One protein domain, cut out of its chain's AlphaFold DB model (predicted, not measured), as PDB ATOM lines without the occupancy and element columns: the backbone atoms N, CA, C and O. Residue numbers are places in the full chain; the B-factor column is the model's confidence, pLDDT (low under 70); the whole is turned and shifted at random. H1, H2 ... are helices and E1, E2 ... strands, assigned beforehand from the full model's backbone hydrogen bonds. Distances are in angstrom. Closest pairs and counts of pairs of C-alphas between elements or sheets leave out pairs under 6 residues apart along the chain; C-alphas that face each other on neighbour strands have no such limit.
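AT A GLANCE: This is residues 2 to 102 of the 102 residues of an uncharacterized protein of Agrobacterium vitis (UniProt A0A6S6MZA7). Little regular structure is here: a two-stranded hairpin, E1 and E2, has helix H1 packed on it, residues 73 to 102 fold back as a long loop, and residues 2 to 36 form a long tail that makes the length. The 101 printed residues hold E1, E2 and H1 in that order, the strands antiparallel, class mixed, with only 28 residues in named elements. The whole is extended, radius of gyration of the C-alphas 21.8 A, spanning 75 by 29 by 25 A.

IN THESE COORDINATES: Find C-alpha 37 at (10.904, 39.189, 32.084); E1 runs from there to residue 43, 20.2 A. E2, residues 48 to 54, also covers 20.2 A. H1, residues 59 to 72, runs 20.4 A to C-alpha 72 at (6.870, 41.825, 12.297).

HOW THE PARTS SIT: In the hairpin E1 and E2, at 167 degrees, look for N 39 and O 52, 2.8 A apart, within hydrogen-bond range. The closest C-alphas of E2 and H1 are Ala 50 and Ile 69, 5.4 A; of E1 and H1, Phe 39 and His 65, 6.7 A. In H1, 9 of 10 O i to N i+4 pairs are within range. Residues 79 to 80 pair with 100 to 101, parallel.

THE WHOLE: The C-alphas of Arg 2 and Asp 76, the two farthest apart, are 75.5 A apart. Residues 2 to 11 and 19 to 24 stand free. Both links, E1 to E2 and E2 to H1, are tight, and the printed part has no cut. The pLDDT is under 70 in residues 2 to 16 and 28 to 33.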
ATOM      1  N   ARG A   2      36.646  52.842  69.577       30.91
ATOM      2  CA  ARG A   2      35.202  53.158  69.524       30.91
ATOM      3  C   ARG A   2      34.589  52.546  68.262       30.91
ATOM      4  O   ARG A   2      35.010  52.893  67.165       30.91
ATOM      5  N   ILE A   3      33.607  51.660  68.417       35.59
ATOM      6  CA  ILE A   3      32.795  51.151  67.304       35.59
ATOM      7  C   ILE A   3      31.656  52.150  67.082       35.59
ATOM      8  O   ILE A   3      30.780  52.294  67.934       35.59
ATOM      9  N   PHE A   4      31.671  52.857  65.954       39.34
ATOM     10  CA  PHE A   4      30.533  53.660  65.513       39.34
ATOM     11  C   PHE A   4      29.466  52.720  64.931       39.34
ATOM     12  O   PHE A   4      29.629  52.204  63.828       39.34
ATOM     13  N   LYS A   5      28.363  52.495  65.658       44.66
ATOM     14  CA  LYS A   5      27.130  51.955  65.064       44.66
ATOM     15  C   LYS A   5      26.500  53.061  64.224       44.66
ATOM     16  O   LYS A   5      25.919  53.999  64.765       44.66
ATOM     17  N   LYS A   6      26.640  52.971  62.906       44.72
ATOM     18  CA  LYS A   6      25.912  53.827  61.973       44.72
ATOM     19  C   LYS A   6      24.574  53.135  61.693       44.72
ATOM     20  O   LYS A   6      24.543  52.095  61.046       44.72
ATOM     21  N   ASN A   7      23.493  53.664  62.267       41.88
ATOM     22  CA  ASN A   7      22.133  53.252  61.923       41.88
ATOM     23  C   ASN A   7      21.850  53.745  60.503       41.88
ATOM     24  O   ASN A   7      21.651  54.940  60.296       41.88
ATOM     25  N   PHE A   8      21.877  52.840  59.530       41.62
ATOM     26  CA  PHE A   8      21.420  53.131  58.177       41.62
ATOM     27  C   PHE A   8      19.932  52.769  58.067       41.62
ATOM     28  O   PHE A   8      19.559  51.669  58.484       41.62
ATOM     29  N   PRO A   9      19.065  53.662  57.555       37.81
ATOM     30  CA  PRO A   9      17.687  53.306  57.248       37.81
ATOM     31  C   PRO A   9      17.661  52.247  56.140       37.81
ATOM     32  O   PRO A   9      18.470  52.280  55.216       37.81
ATOM     33  N   ALA A  10      16.726  51.303  56.248       43.62
ATOM     34  CA  ALA A  10      16.496  50.250  55.268       43.62
ATOM     35  C   ALA A  10      15.968  50.848  53.953       43.62
ATOM     36  O   ALA A  10      14.763  50.941  53.739       43.62
ATOM     37  N   ALA A  11      16.865  51.289  53.079       44.16
ATOM     38  CA  ALA A  11      16.526  51.691  51.725       44.16
ATOM     39  C   ALA A  11      17.691  51.344  50.794       44.16
ATOM     40  O   ALA A  11      18.785  51.873  50.942       44.16
ATOM     41  N   VAL A  12      17.388  50.472  49.826       45.12
ATOM     42  CA  VAL A  12      18.228  50.047  48.695       45.12
ATOM     43  C   VAL A  12      19.448  49.209  49.098       45.12
ATOM     44  O   VAL A  12      20.438  49.697  49.627       45.12
ATOM     45  N   ALA A  13      19.381  47.906  48.813       47.69
ATOM     46  CA  ALA A  13      20.531  47.018  48.899       47.69
ATOM     47  C   ALA A  13      21.601  47.463  47.886       47.69
ATOM     48  O   ALA A  13      21.472  47.226  46.685       47.69
ATOM     49  N   GLU A  14      22.652  48.124  48.362       54.44
ATOM     50  CA  GLU A  14      23.871  48.347  47.588       54.44
ATOM     51  C   GLU A  14      24.566  46.987  47.364       54.44
ATOM     52  O   GLU A  14      24.936  46.302  48.319       54.44
ATOM     53  N   ILE A  15      24.726  46.558  46.104       64.94
ATOM     54  CA  ILE A  15      25.324  45.256  45.732       64.94
ATOM     55  C   ILE A  15      26.860  45.342  45.799       64.94
ATOM     56  O   ILE A  15      27.570  45.177  44.810       64.94
ATOM     57  N   ALA A  16      27.387  45.620  46.988       67.62
ATOM     58  CA  ALA A  16      28.802  45.484  47.309       67.62
ATOM     59  C   ALA A  16      28.961  45.174  48.804       67.62
ATOM     60  O   ALA A  16      28.739  46.028  49.661       67.62
ATOM     61  N   ALA A  17      29.358  43.941  49.126       72.69
ATOM     62  CA  ALA A  17      29.676  43.544  50.495       72.69
ATOM     63  C   ALA A  17      31.180  43.713  50.745       72.69
ATOM     64  O   ALA A  17      32.007  43.063  50.103       72.69
ATOM     65  N   TRP A  18      31.541  44.573  51.695       78.56
ATOM     66  CA  TRP A  18      32.922  44.697  52.155       78.56
ATOM     67  C   TRP A  18      33.316  43.463  52.976       78.56
ATOM     68  O   TRP A  18      32.591  43.059  53.884       78.56
ATOM     69  N   ALA A  19      34.478  42.881  52.679       81.25
ATOM     70  CA  ALA A  19      35.059  41.774  53.438       81.25
ATOM     71  C   ALA A  19      36.520  42.063  53.800       81.25
ATOM     72  O   ALA A  19      37.190  42.880  53.162       81.25
ATOM     73  N   ALA A  20      37.023  41.393  54.839       87.31
ATOM     74  CA  ALA A  20      38.425  41.494  55.222       87.31
ATOM     75  C   ALA A  20      39.329  41.015  54.072       87.31
ATOM     76  O   ALA A  20      38.992  40.069  53.354       87.31
ATOM     77  N   ARG A  21      40.500  41.645  53.907       83.88
ATOM     78  CA  ARG A  21      41.484  41.213  52.901       83.88
ATOM     79  C   ARG A  21      41.819  39.730  53.102       83.88
ATOM     80  O   ARG A  21      42.122  39.320  54.217       83.88
ATOM     81  N   GLY A  22      41.749  38.951  52.023       91.12
ATOM     82  CA  GLY A  22      41.967  37.499  52.045       91.12
ATOM     83  C   GLY A  22      40.722  36.657  52.349       91.12
ATOM     84  O   GLY A  22      40.829  35.437  52.409       91.12
ATOM     85  N   THR A  23      39.542  37.266  52.513       84.38
ATOM     86  CA  THR A  23      38.284  36.544  52.773       84.38
ATOM     87  C   THR A  23      37.260  36.782  51.668       84.38
ATOM     88  O   THR A  23      37.231  37.848  51.050       84.38
ATOM     89  N   ARG A  24      36.416  35.778  51.397       83.19
ATOM     90  CA  ARG A  24      35.345  35.879  50.398       83.19
ATOM     91  C   ARG A  24      34.121  36.556  51.030       83.19
ATOM     92  O   ARG A  24      33.577  35.993  51.980       83.19
ATOM     93  N   PRO A  25      33.654  37.708  50.519       79.88
ATOM     94  CA  PRO A  25      32.381  38.270  50.953       79.88
ATOM     95  C   PRO A  25      31.246  37.283  50.660       79.88
ATOM     96  O   PRO A  25      31.150  36.743  49.556       79.88
ATOM     97  N   SER A  26      30.390  37.056  51.657       73.12
ATOM     98  CA  SER A  26      29.137  36.318  51.503       73.12
ATOM     99  C   SER A  26      27.994  37.322  51.522       73.12
ATOM    100  O   SER A  26      27.759  37.977  52.537       73.12
ATOM    101  N   ALA A  27      27.321  37.476  50.387       71.56
ATOM    102  CA  ALA A  27      26.094  38.248  50.291       71.56
ATOM    103  C   ALA A  27      24.913  37.266  50.325       71.56
ATOM    104  O   ALA A  27      24.905  36.319  49.529       71.56
ATOM    105  N   PRO A  28      23.922  37.455  51.215       69.50
ATOM    106  CA  PRO A  28      22.664  36.734  51.121       69.50
ATOM    107  C   PRO A  28      22.075  36.941  49.729       69.50
ATOM    108  O   PRO A  28      22.095  38.054  49.197       69.50
ATOM    109  N   ARG A  29      21.539  35.874  49.132       65.94
ATOM    110  CA  ARG A  29      20.715  35.996  47.929       65.94
ATOM    111  C   ARG A  29      19.354  36.539  48.344       65.94
ATOM    112  O   ARG A  29      18.362  35.822  48.343       65.94
ATOM    113  N   ASP A  30      19.347  37.797  48.737       66.31
ATOM    114  CA  ASP A  30      18.131  38.545  48.965       66.31
ATOM    115  C   ASP A  30      17.648  39.021  47.593       66.31
ATOM    116  O   ASP A  30      18.332  39.783  46.908       66.31
ATOM    117  N   GLN A  31      16.476  38.545  47.165       64.88
ATOM    118  CA  GLN A  31      15.767  39.039  45.977       64.88
ATOM    119  C   GLN A  31      14.548  39.883  46.397       64.88
ATOM    120  O   GLN A  31      13.420  39.527  46.064       64.88
ATOM    121  N   PRO A  32      14.717  40.994  47.145       64.19
ATOM    122  CA  PRO A  32      13.594  41.830  47.566       64.19
ATOM    123  C   PRO A  32      13.053  42.701  46.420       64.19
ATOM    124  O   PRO A  32      12.089  43.442  46.605       64.19
ATOM    125  N   THR A  33      13.688  42.670  45.246       68.12
ATOM    126  CA  THR A  33      13.311  43.476  44.088       68.12
ATOM    127  C   THR A  33      12.279  42.755  43.233       68.12
ATOM    128  O   THR A  33      12.427  41.584  42.887       68.12
ATOM    129  N   ARG A  34      11.229  43.484  42.839       82.75
ATOM    130  CA  ARG A  34      10.348  43.036  41.758       82.75
ATOM    131  C   ARG A  34      11.148  43.009  40.461       82.75
ATOM    132  O   ARG A  34      11.856  43.967  40.153       82.75
ATOM    133  N   SER A  35      11.015  41.926  39.714       86.25
ATOM    134  CA  SER A  35      11.586  41.770  38.382       86.25
ATOM    135  C   SER A  35      10.479  41.706  37.335       86.25
ATOM    136  O   SER A  35       9.309  41.482  37.642       86.25
ATOM    137  N   ALA A  36      10.872  41.922  36.086       93.44
ATOM    138  CA  ALA A  36      10.073  41.611  34.914       93.44
ATOM    139  C   ALA A  36      10.928  40.768  33.965       93.44
ATOM    140  O   ALA A  36      12.161  40.817  34.013       93.44
ATOM    141  N   TYR A  37      10.268  40.004  33.106       95.19
ATOM    142  CA  TYR A  37      10.904  39.189  32.084       95.19
ATOM    143  C   TYR A  37      10.827  39.907  30.746       95.19
ATOM    144  O   TYR A  37       9.764  40.383  30.354       95.19
ATOM    145  N   ILE A  38      11.961  39.987  30.056       96.44
ATOM    146  CA  ILE A  38      12.053  40.570  28.721       96.44
ATOM    147  C   ILE A  38      12.250  39.421  27.743       96.44
ATOM    148  O   ILE A  38      13.211  38.660  27.853       96.44
ATOM    149  N   PHE A  39      11.337  39.317  26.791       96.75
ATOM    150  CA  PHE A  39      11.404  38.415  25.657       96.75
ATOM    151  C   PHE A  39      11.821  39.225  24.443       96.75
ATOM    152  O   PHE A  39      11.268  40.299  24.215       96.75
ATOM    153  N   GLY A  40      12.796  38.740  23.685       96.19
ATOM    154  CA  GLY A  40      13.311  39.450  22.526       96.19
ATOM    155  C   GLY A  40      13.766  38.485  21.447       96.19
ATOM    156  O   GLY A  40      14.461  37.512  21.734       96.19
ATOM    157  N   ALA A  41      13.417  38.803  20.205       96.94
ATOM    158  CA  ALA A  41      13.886  38.111  19.017       96.94
ATOM    159  C   ALA A  41      14.392  39.133  17.999       96.94
ATOM    160  O   ALA A  41      13.798  40.197  17.825       96.94
ATOM    161  N   ILE A  42      15.501  38.812  17.330       96.06
ATOM    162  CA  ILE A  42      16.147  39.680  16.340       96.06
ATOM    163  C   ILE A  42      16.264  38.922  15.020       96.06
ATOM    164  O   ILE A  42      16.767  37.801  14.983       96.06
ATOM    165  N   GLY A  43      15.844  39.559  13.929       94.56
ATOM    166  CA  GLY A  43      16.075  39.101  12.565       94.56
ATOM    167  C   GLY A  43      17.424  39.616  12.050       94.56
ATOM    168  O   GLY A  43      17.511  40.790  11.683       94.56
ATOM    169  N   PRO A  44      18.476  38.779  11.957       90.94
ATOM    170  CA  PRO A  44      19.844  39.245  11.707       90.94
ATOM    171  C   PRO A  44      20.025  39.893  10.330       90.94
ATOM    172  O   PRO A  44      20.808  40.824  10.185       90.94
ATOM    173  N   ARG A  45      19.276  39.435   9.318       90.19
ATOM    174  CA  ARG A  45      19.377  39.960   7.948       90.19
ATOM    175  C   ARG A  45      18.845  41.387   7.812       90.19
ATOM    176  O   ARG A  45      19.366  42.151   7.010       90.19
ATOM    177  N   LEU A  46      17.782  41.714   8.545       87.94
ATOM    178  CA  LEU A  46      17.066  42.988   8.414       87.94
ATOM    179  C   LEU A  46      17.322  43.938   9.590       87.94
ATOM    180  O   LEU A  46      16.887  45.083   9.537       87.94
ATOM    181  N   GLY A  47      17.968  43.468  10.662       89.38
ATOM    182  CA  GLY A  47      18.172  44.248  11.884       89.38
ATOM    183  C   GLY A  47      16.874  44.600  12.622       89.38
ATOM    184  O   GLY A  47      16.875  45.500  13.455       89.38
ATOM    185  N   LYS A  48      15.762  43.921  12.313       90.56
ATOM    186  CA  LYS A  48      14.471  44.115  12.988       90.56
ATOM    187  C   LYS A  48      14.421  43.305  14.278       90.56
ATOM    188  O   LYS A  48      14.986  42.213  14.334       90.56
ATOM    189  N   ALA A  49      13.716  43.817  15.279       93.94
ATOM    190  CA  ALA A  49      13.527  43.138  16.550       93.94
ATOM    191  C   ALA A  49      12.065  43.206  16.997       93.94
ATOM    192  O   ALA A  49      11.397  44.212  16.774       93.94
ATOM    193  N   ALA A  50      11.612  42.143  17.652       96.50
ATOM    194  CA  ALA A  50      10.331  42.056  18.335       96.50
ATOM    195  C   ALA A  50      10.611  41.816  19.821       96.50
ATOM    196  O   ALA A  50      11.413  40.939  20.152       96.50
ATOM    197  N   THR A  51       9.976  42.582  20.711       96.88
ATOM    198  CA  THR A  51      10.259  42.541  22.154       96.88
ATOM    199  C   THR A  51       8.972  42.634  22.961       96.88
ATOM    200  O   THR A  51       8.103  43.442  22.647       96.88
ATOM    201  N   LEU A  52       8.875  41.856  24.038       96.38
ATOM    202  CA  LEU A  52       7.739  41.849  24.956       96.38
ATOM    203  C   LEU A  52       8.229  41.841  26.412       96.38
ATOM    204  O   LEU A  52       9.146  41.097  26.759       96.38
ATOM    205  N   ILE A  53       7.613  42.654  27.276       97.31
ATOM    206  CA  ILE A  53       7.890  42.677  28.721       97.31
ATOM    207  C   ILE A  53       6.717  42.027  29.452       97.31
ATOM    208  O   ILE A  53       5.584  42.483  29.320       97.31
ATOM    209  N   MET A  54       6.989  40.990  30.245       96.25
ATOM    210  CA  MET A  54       5.975  40.198  30.945       96.25
ATOM    211  C   MET A  54       6.286  40.078  32.442       96.25
ATOM    212  O   MET A  54       7.454  40.028  32.833       96.25
ATOM    213  N   PRO A  55       5.260  39.980  33.303       94.38
ATOM    214  CA  PRO A  55       5.460  39.737  34.731       94.38
ATOM    215  C   PRO A  55       5.950  38.311  35.032       94.38
ATOM    216  O   PRO A  55       6.567  38.093  36.071       94.38
ATOM    217  N   TRP A  56       5.713  37.353  34.127       94.12
ATOM    218  CA  TRP A  56       6.070  35.943  34.292       94.12
ATOM    219  C   TRP A  56       6.746  35.387  33.040       94.12
ATOM    220  O   TRP A  56       6.508  35.866  31.931       94.12
ATOM    221  N   CYS A  57       7.587  34.370  33.237       94.44
ATOM    222  CA  CYS A  57       8.221  33.618  32.161       94.44
ATOM    223  C   CYS A  57       7.650  32.202  32.111       94.44
ATOM    224  O   CYS A  57       8.068  31.319  32.862       94.44
ATOM    225  N   ASP A  58       6.646  32.027  31.260       96.19
ATOM    226  CA  ASP A  58       5.878  30.799  31.103       96.19
ATOM    227  C   ASP A  58       5.452  30.591  29.637       96.19
ATOM    228  O   ASP A  58       5.789  31.366  28.738       96.19
ATOM    229  N   THR A  59       4.711  29.510  29.379       97.25
ATOM    230  CA  THR A  59       4.219  29.181  28.032       97.25
ATOM    231  C   THR A  59       3.254  30.235  27.475       97.25
ATOM    232  O   THR A  59       3.214  30.437  26.260       97.25
ATOM    233  N   TYR A  60       2.497  30.932  28.331       97.25
ATOM    234  CA  TYR A  60       1.601  32.001  27.888       97.25
ATOM    235  C   TYR A  60       2.406  33.198  27.380       97.25
ATOM    236  O   TYR A  60       2.185  33.652  26.260       97.25
ATOM    237  N   ALA A  61       3.395  33.652  28.152       97.25
ATOM    238  CA  ALA A  61       4.305  34.720  27.756       97.25
ATOM    239  C   ALA A  61       5.040  34.397  26.446       97.25
ATOM    240  O   ALA A  61       5.115  35.249  25.562       97.25
ATOM    241  N   MET A  62       5.507  33.156  26.279       97.44
ATOM    242  CA  MET A  62       6.152  32.727  25.036       97.44
ATOM    243  C   MET A  62       5.184  32.730  23.844       97.44
ATOM    244  O   MET A  62       5.545  33.185  22.764       97.44
ATOM    245  N   THR A  63       3.938  32.295  24.042       97.81
ATOM    246  CA  THR A  63       2.896  32.363  23.003       97.81
ATOM    247  C   THR A  63       2.631  33.807  22.568       97.81
ATOM    248  O   THR A  63       2.572  34.092  21.373       97.81
ATOM    249  N   GLN A  64       2.526  34.738  23.523       98.25
ATOM    250  CA  GLN A  64       2.370  36.162  23.211       98.25
ATOM    251  C   GLN A  64       3.594  36.715  22.469       98.25
ATOM    252  O   GLN A  64       3.449  37.495  21.532       98.25
ATOM    253  N   HIS A  65       4.800  36.273  22.833       97.75
ATOM    254  CA  HIS A  65       6.012  36.677  22.131       97.75
ATOM    255  C   HIS A  65       6.052  36.171  20.682       97.75
ATOM    256  O   HIS A  65       6.430  36.928  19.793       97.75
ATOM    257  N   LEU A  66       5.624  34.932  20.417       97.88
ATOM    258  CA  LEU A  66       5.528  34.405  19.051       97.88
ATOM    259  C   LEU A  66       4.517  35.179  18.201       97.88
ATOM    260  O   LEU A  66       4.790  35.442  17.031       97.88
ATOM    261  N   ALA A  67       3.381  35.570  18.782       98.12
ATOM    262  CA  ALA A  67       2.406  36.422  18.105       98.12
ATOM    263  C   ALA A  67       3.012  37.790  17.747       98.12
ATOM    264  O   ALA A  67       2.888  38.231  16.608       98.12
ATOM    265  N   GLU A  68       3.741  38.409  18.681       98.00
ATOM    266  CA  GLU A  68       4.456  39.664  18.425       98.00
ATOM    267  C   GLU A  68       5.489  39.499  17.301       98.00
ATOM    268  O   GLU A  68       5.515  40.301  16.373       98.00
ATOM    269  N   ILE A  69       6.301  38.433  17.318       97.19
ATOM    270  CA  ILE A  69       7.254  38.138  16.234       97.19
ATOM    271  C   ILE A  69       6.525  38.013  14.895       97.19
ATOM    272  O   ILE A  69       6.964  38.605  13.912       97.19
ATOM    273  N   SER A  70       5.417  37.269  14.861       97.19
ATOM    274  CA  SER A  70       4.641  37.010  13.647       97.19
ATOM    275  C   SER A  70       4.153  38.293  12.976       97.19
ATOM    276  O   SER A  70       4.255  38.399  11.756       97.19
ATOM    277  N   CYS A  71       3.735  39.296  13.756       95.94
ATOM    278  CA  CYS A  71       3.317  40.610  13.256       95.94
ATOM    279  C   CYS A  71       4.442  41.411  12.574       95.94
ATOM    280  O   CYS A  71       4.157  42.304  11.779       95.94
ATOM    281  N   HIS A  72       5.713  41.127  12.884       94.69
ATOM    282  CA  HIS A  72       6.870  41.825  12.297       94.69
ATOM    283  C   HIS A  72       7.498  41.082  11.110       94.69
ATOM    284  O   HIS A  72       8.412  41.616  10.465       94.69
ATOM    285  N   ILE A  73       7.032  39.867  10.814       95.25
ATOM    286  CA  ILE A  73       7.417  39.110   9.620       95.25
ATOM    287  C   ILE A  73       6.667  39.701   8.420       95.25
ATOM    288  O   ILE A  73       5.480  39.992   8.505       95.25
ATOM    289  N   ALA A  74       7.372  39.913   7.306       93.00
ATOM    290  CA  ALA A  74       6.745  40.390   6.074       93.00
ATOM    291  C   ALA A  74       5.776  39.338   5.506       93.00
ATOM    292  O   ALA A  74       6.023  38.143   5.652       93.00
ATOM    293  N   ASP A  75       4.722  39.777   4.819       93.25
ATOM    294  CA  ASP A  75       3.668  38.893   4.294       93.25
ATOM    295  C   ASP A  75       4.195  37.783   3.360       93.25
ATOM    296  O   ASP A  75       3.598  36.711   3.270       93.25
ATOM    297  N   ASP A  76       5.320  38.017   2.675       95.31
ATOM    298  CA  ASP A  76       5.984  37.083   1.757       95.31
ATOM    299  C   ASP A  76       7.159  36.311   2.391       95.31
ATOM    300  O   ASP A  76       7.948  35.675   1.686       95.31
ATOM    301  N   ALA A  77       7.293  36.351   3.720       94.56
ATOM    302  CA  ALA A  77       8.401  35.749   4.452       94.56
ATOM    303  C   ALA A  77       7.955  34.679   5.461       94.56
ATOM    304  O   ALA A  77       6.866  34.717   6.028       94.56
ATOM    305  N   HIS A  78       8.866  33.740   5.734       96.19
ATOM    306  CA  HIS A  78       8.724  32.719   6.774       96.19
ATOM    307  C   HIS A  78       9.930  32.772   7.710       96.19
ATOM    308  O   HIS A  78      11.074  32.796   7.244       96.19
ATOM    309  N   ALA A  79       9.702  32.799   9.024       96.38
ATOM    310  CA  ALA A  79      10.781  32.858  10.003       96.38
ATOM    311  C   ALA A  79      11.168  31.470  10.522       96.38
ATOM    312  O   ALA A  79      10.319  30.649  10.859       96.38
ATOM    313  N   ILE A  80      12.475  31.250  10.659       96.44
ATOM    314  CA  ILE A  80      13.043  30.146  11.435       96.44
ATOM    315  C   ILE A  80      13.585  30.756  12.724       96.44
ATOM    316  O   ILE A  80      14.480  31.604  12.683       96.44
ATOM    317  N   LEU A  81      13.023  30.353  13.858       96.06
ATOM    318  CA  LEU A  81      13.353  30.891  15.165       96.06
ATOM    319  C   LEU A  81      14.222  29.895  15.930       96.06
ATOM    320  O   LEU A  81      13.813  28.778  16.208       96.06
ATOM    321  N   ILE A  82      15.430  30.322  16.289       95.38
ATOM    322  CA  ILE A  82      16.384  29.497  17.034       95.38
ATOM    323  C   ILE A  82      16.313  29.886  18.510       95.38
ATOM    324  O   ILE A  82      16.534  31.045  18.862       95.38
ATOM    325  N   MET A  83      16.039  28.913  19.378       94.19
ATOM    326  CA  MET A  83      15.906  29.112  20.823       94.19
ATOM    327  C   MET A  83      16.546  27.963  21.618       94.19
ATOM    328  O   MET A  83      16.872  26.912  21.072       94.19
ATOM    329  N   ASN A  84      16.769  28.166  22.921       93.94
ATOM    330  CA  ASN A  84      17.230  27.093  23.814       93.94
ATOM    331  C   ASN A  84      16.064  26.154  24.198       93.94
ATOM    332  O   ASN A  84      14.908  26.456  23.934       93.94
ATOM    333  N   GLN A  85      16.332  25.034  24.866       94.44
ATOM    334  CA  GLN A  85      15.295  24.050  25.222       94.44
ATOM    335  C   GLN A  85      14.657  24.296  26.601       94.44
ATOM    336  O   GLN A  85      14.402  23.356  27.353       94.44
ATOM    337  N   ALA A  86      14.426  25.556  26.982       93.19
ATOM    338  CA  ALA A  86      13.688  25.846  28.209       93.19
ATOM    339  C   ALA A  86      12.292  25.195  28.169       93.19
ATOM    340  O   ALA A  86      11.663  25.118  27.117       93.19
ATOM    341  N   GLY A  87      11.772  24.740  29.314       93.56
ATOM    342  CA  GLY A  87      10.512  23.978  29.341       93.56
ATOM    343  C   GLY A  87       9.318  24.705  28.700       93.56
ATOM    344  O   GLY A  87       8.468  24.074  28.084       93.56
ATOM    345  N   TRP A  88       9.283  26.036  28.778       93.56
ATOM    346  CA  TRP A  88       8.250  26.870  28.154       93.56
ATOM    347  C   TRP A  88       8.472  27.126  26.652       93.56
ATOM    348  O   TRP A  88       7.509  27.481  25.979       93.56
ATOM    349  N   HIS A  89       9.673  26.884  26.115       93.94
ATOM    350  CA  HIS A  89       9.939  26.824  24.670       93.94
ATOM    351  C   HIS A  89       9.479  25.500  24.049       93.94
ATOM    352  O   HIS A  89       9.009  25.474  22.920       93.94
ATOM    353  N   MET A  90       9.591  24.400  24.799       92.56
ATOM    354  CA  MET A  90       9.316  23.041  24.310       92.56
ATOM    355  C   MET A  90       7.908  22.538  24.667       92.56
ATOM    356  O   MET A  90       7.635  21.342  24.603       92.56
ATOM    357  N   SER A  91       7.021  23.425  25.123       94.00
ATOM    358  CA  SER A  91       5.695  23.040  25.605       94.00
ATOM    359  C   SER A  91       4.760  22.691  24.447       94.00
ATOM    360  O   SER A  91       4.588  23.485  23.528       94.00
ATOM    361  N   ASN A  92       4.054  21.563  24.547       93.31
ATOM    362  CA  ASN A  92       3.016  21.173  23.580       93.31
ATOM    363  C   ASN A  92       1.806  22.129  23.560       93.31
ATOM    364  O   ASN A  92       0.964  22.030  22.675       93.31
ATOM    365  N   ASN A  93       1.711  23.042  24.534       95.38
ATOM    366  CA  ASN A  93       0.654  24.053  24.618       95.38
ATOM    367  C   ASN A  93       1.038  25.380  23.941       95.38
ATOM    368  O   ASN A  93       0.304  26.360  24.058       95.38
ATOM    369  N   LEU A  94       2.206  25.447  23.300       94.88
ATOM    370  CA  LEU A  94       2.665  26.643  22.610       94.88
ATOM    371  C   LEU A  94       1.858  26.853  21.321       94.88
ATOM    372  O   LEU A  94       1.749  25.947  20.496       94.88
ATOM    373  N   VAL A  95       1.314  28.054  21.128       97.44
ATOM    374  CA  VAL A  95       0.633  28.409  19.874       97.44
ATOM    375  C   VAL A  95       1.658  29.031  18.935       97.44
ATOM    376  O   VAL A  95       2.081  30.168  19.135       97.44
ATOM    377  N   VAL A  96       2.068  28.270  17.920       97.38
ATOM    378  CA  VAL A  96       3.035  28.714  16.909       97.38
ATOM    379  C   VAL A  96       2.282  29.279  15.698       97.38
ATOM    380  O   VAL A  96       1.510  28.547  15.076       97.38
ATOM    381  N   PRO A  97       2.470  30.566  15.350       97.88
ATOM    382  CA  PRO A  97       1.896  31.155  14.143       97.88
ATOM    383  C   PRO A  97       2.375  30.450  12.869       97.88
ATOM    384  O   PRO A  97       3.519  30.009  12.788       97.88
ATOM    385  N   GLY A  98       1.520  30.383  11.843       97.94
ATOM    386  CA  GLY A  98       1.798  29.611  10.623       97.94
ATOM    387  C   GLY A  98       2.996  30.090   9.792       97.94
ATOM    388  O   GLY A  98       3.496  29.332   8.967       97.94
ATOM    389  N   ASN A  99       3.475  31.315  10.020       97.69
ATOM    390  CA  ASN A  99       4.651  31.903   9.371       97.69
ATOM    391  C   ASN A  99       5.951  31.743  10.191       97.69
ATOM    392  O   ASN A  99       6.944  32.422   9.915       97.69
ATOM    393  N   ILE A 100       5.950  30.877  11.213       97.62
ATOM    394  CA  ILE A 100       7.102  30.601  12.078       97.62
ATOM    395  C   ILE A 100       7.356  29.091  12.158       97.62
ATOM    396  O   ILE A 100       6.441  28.285  12.308       97.62
ATOM    397  N   THR A 101       8.631  28.708  12.123       97.06
ATOM    398  CA  THR A 101       9.115  27.385  12.539       97.06
ATOM    399  C   THR A 101      10.103  27.551  13.691       97.06
ATOM    400  O   THR A 101      10.956  28.438  13.637       97.06
ATOM    401  N   ILE A 102       9.965  26.712  14.721       93.56
ATOM    402  CA  ILE A 102      10.798  26.672  15.937       93.56
ATOM    403  C   ILE A 102      11.607  25.379  16.015       93.56
ATOM    404  O   ILE A 102      11.120  24.360  15.473       93.56
TER     405      ILE A 102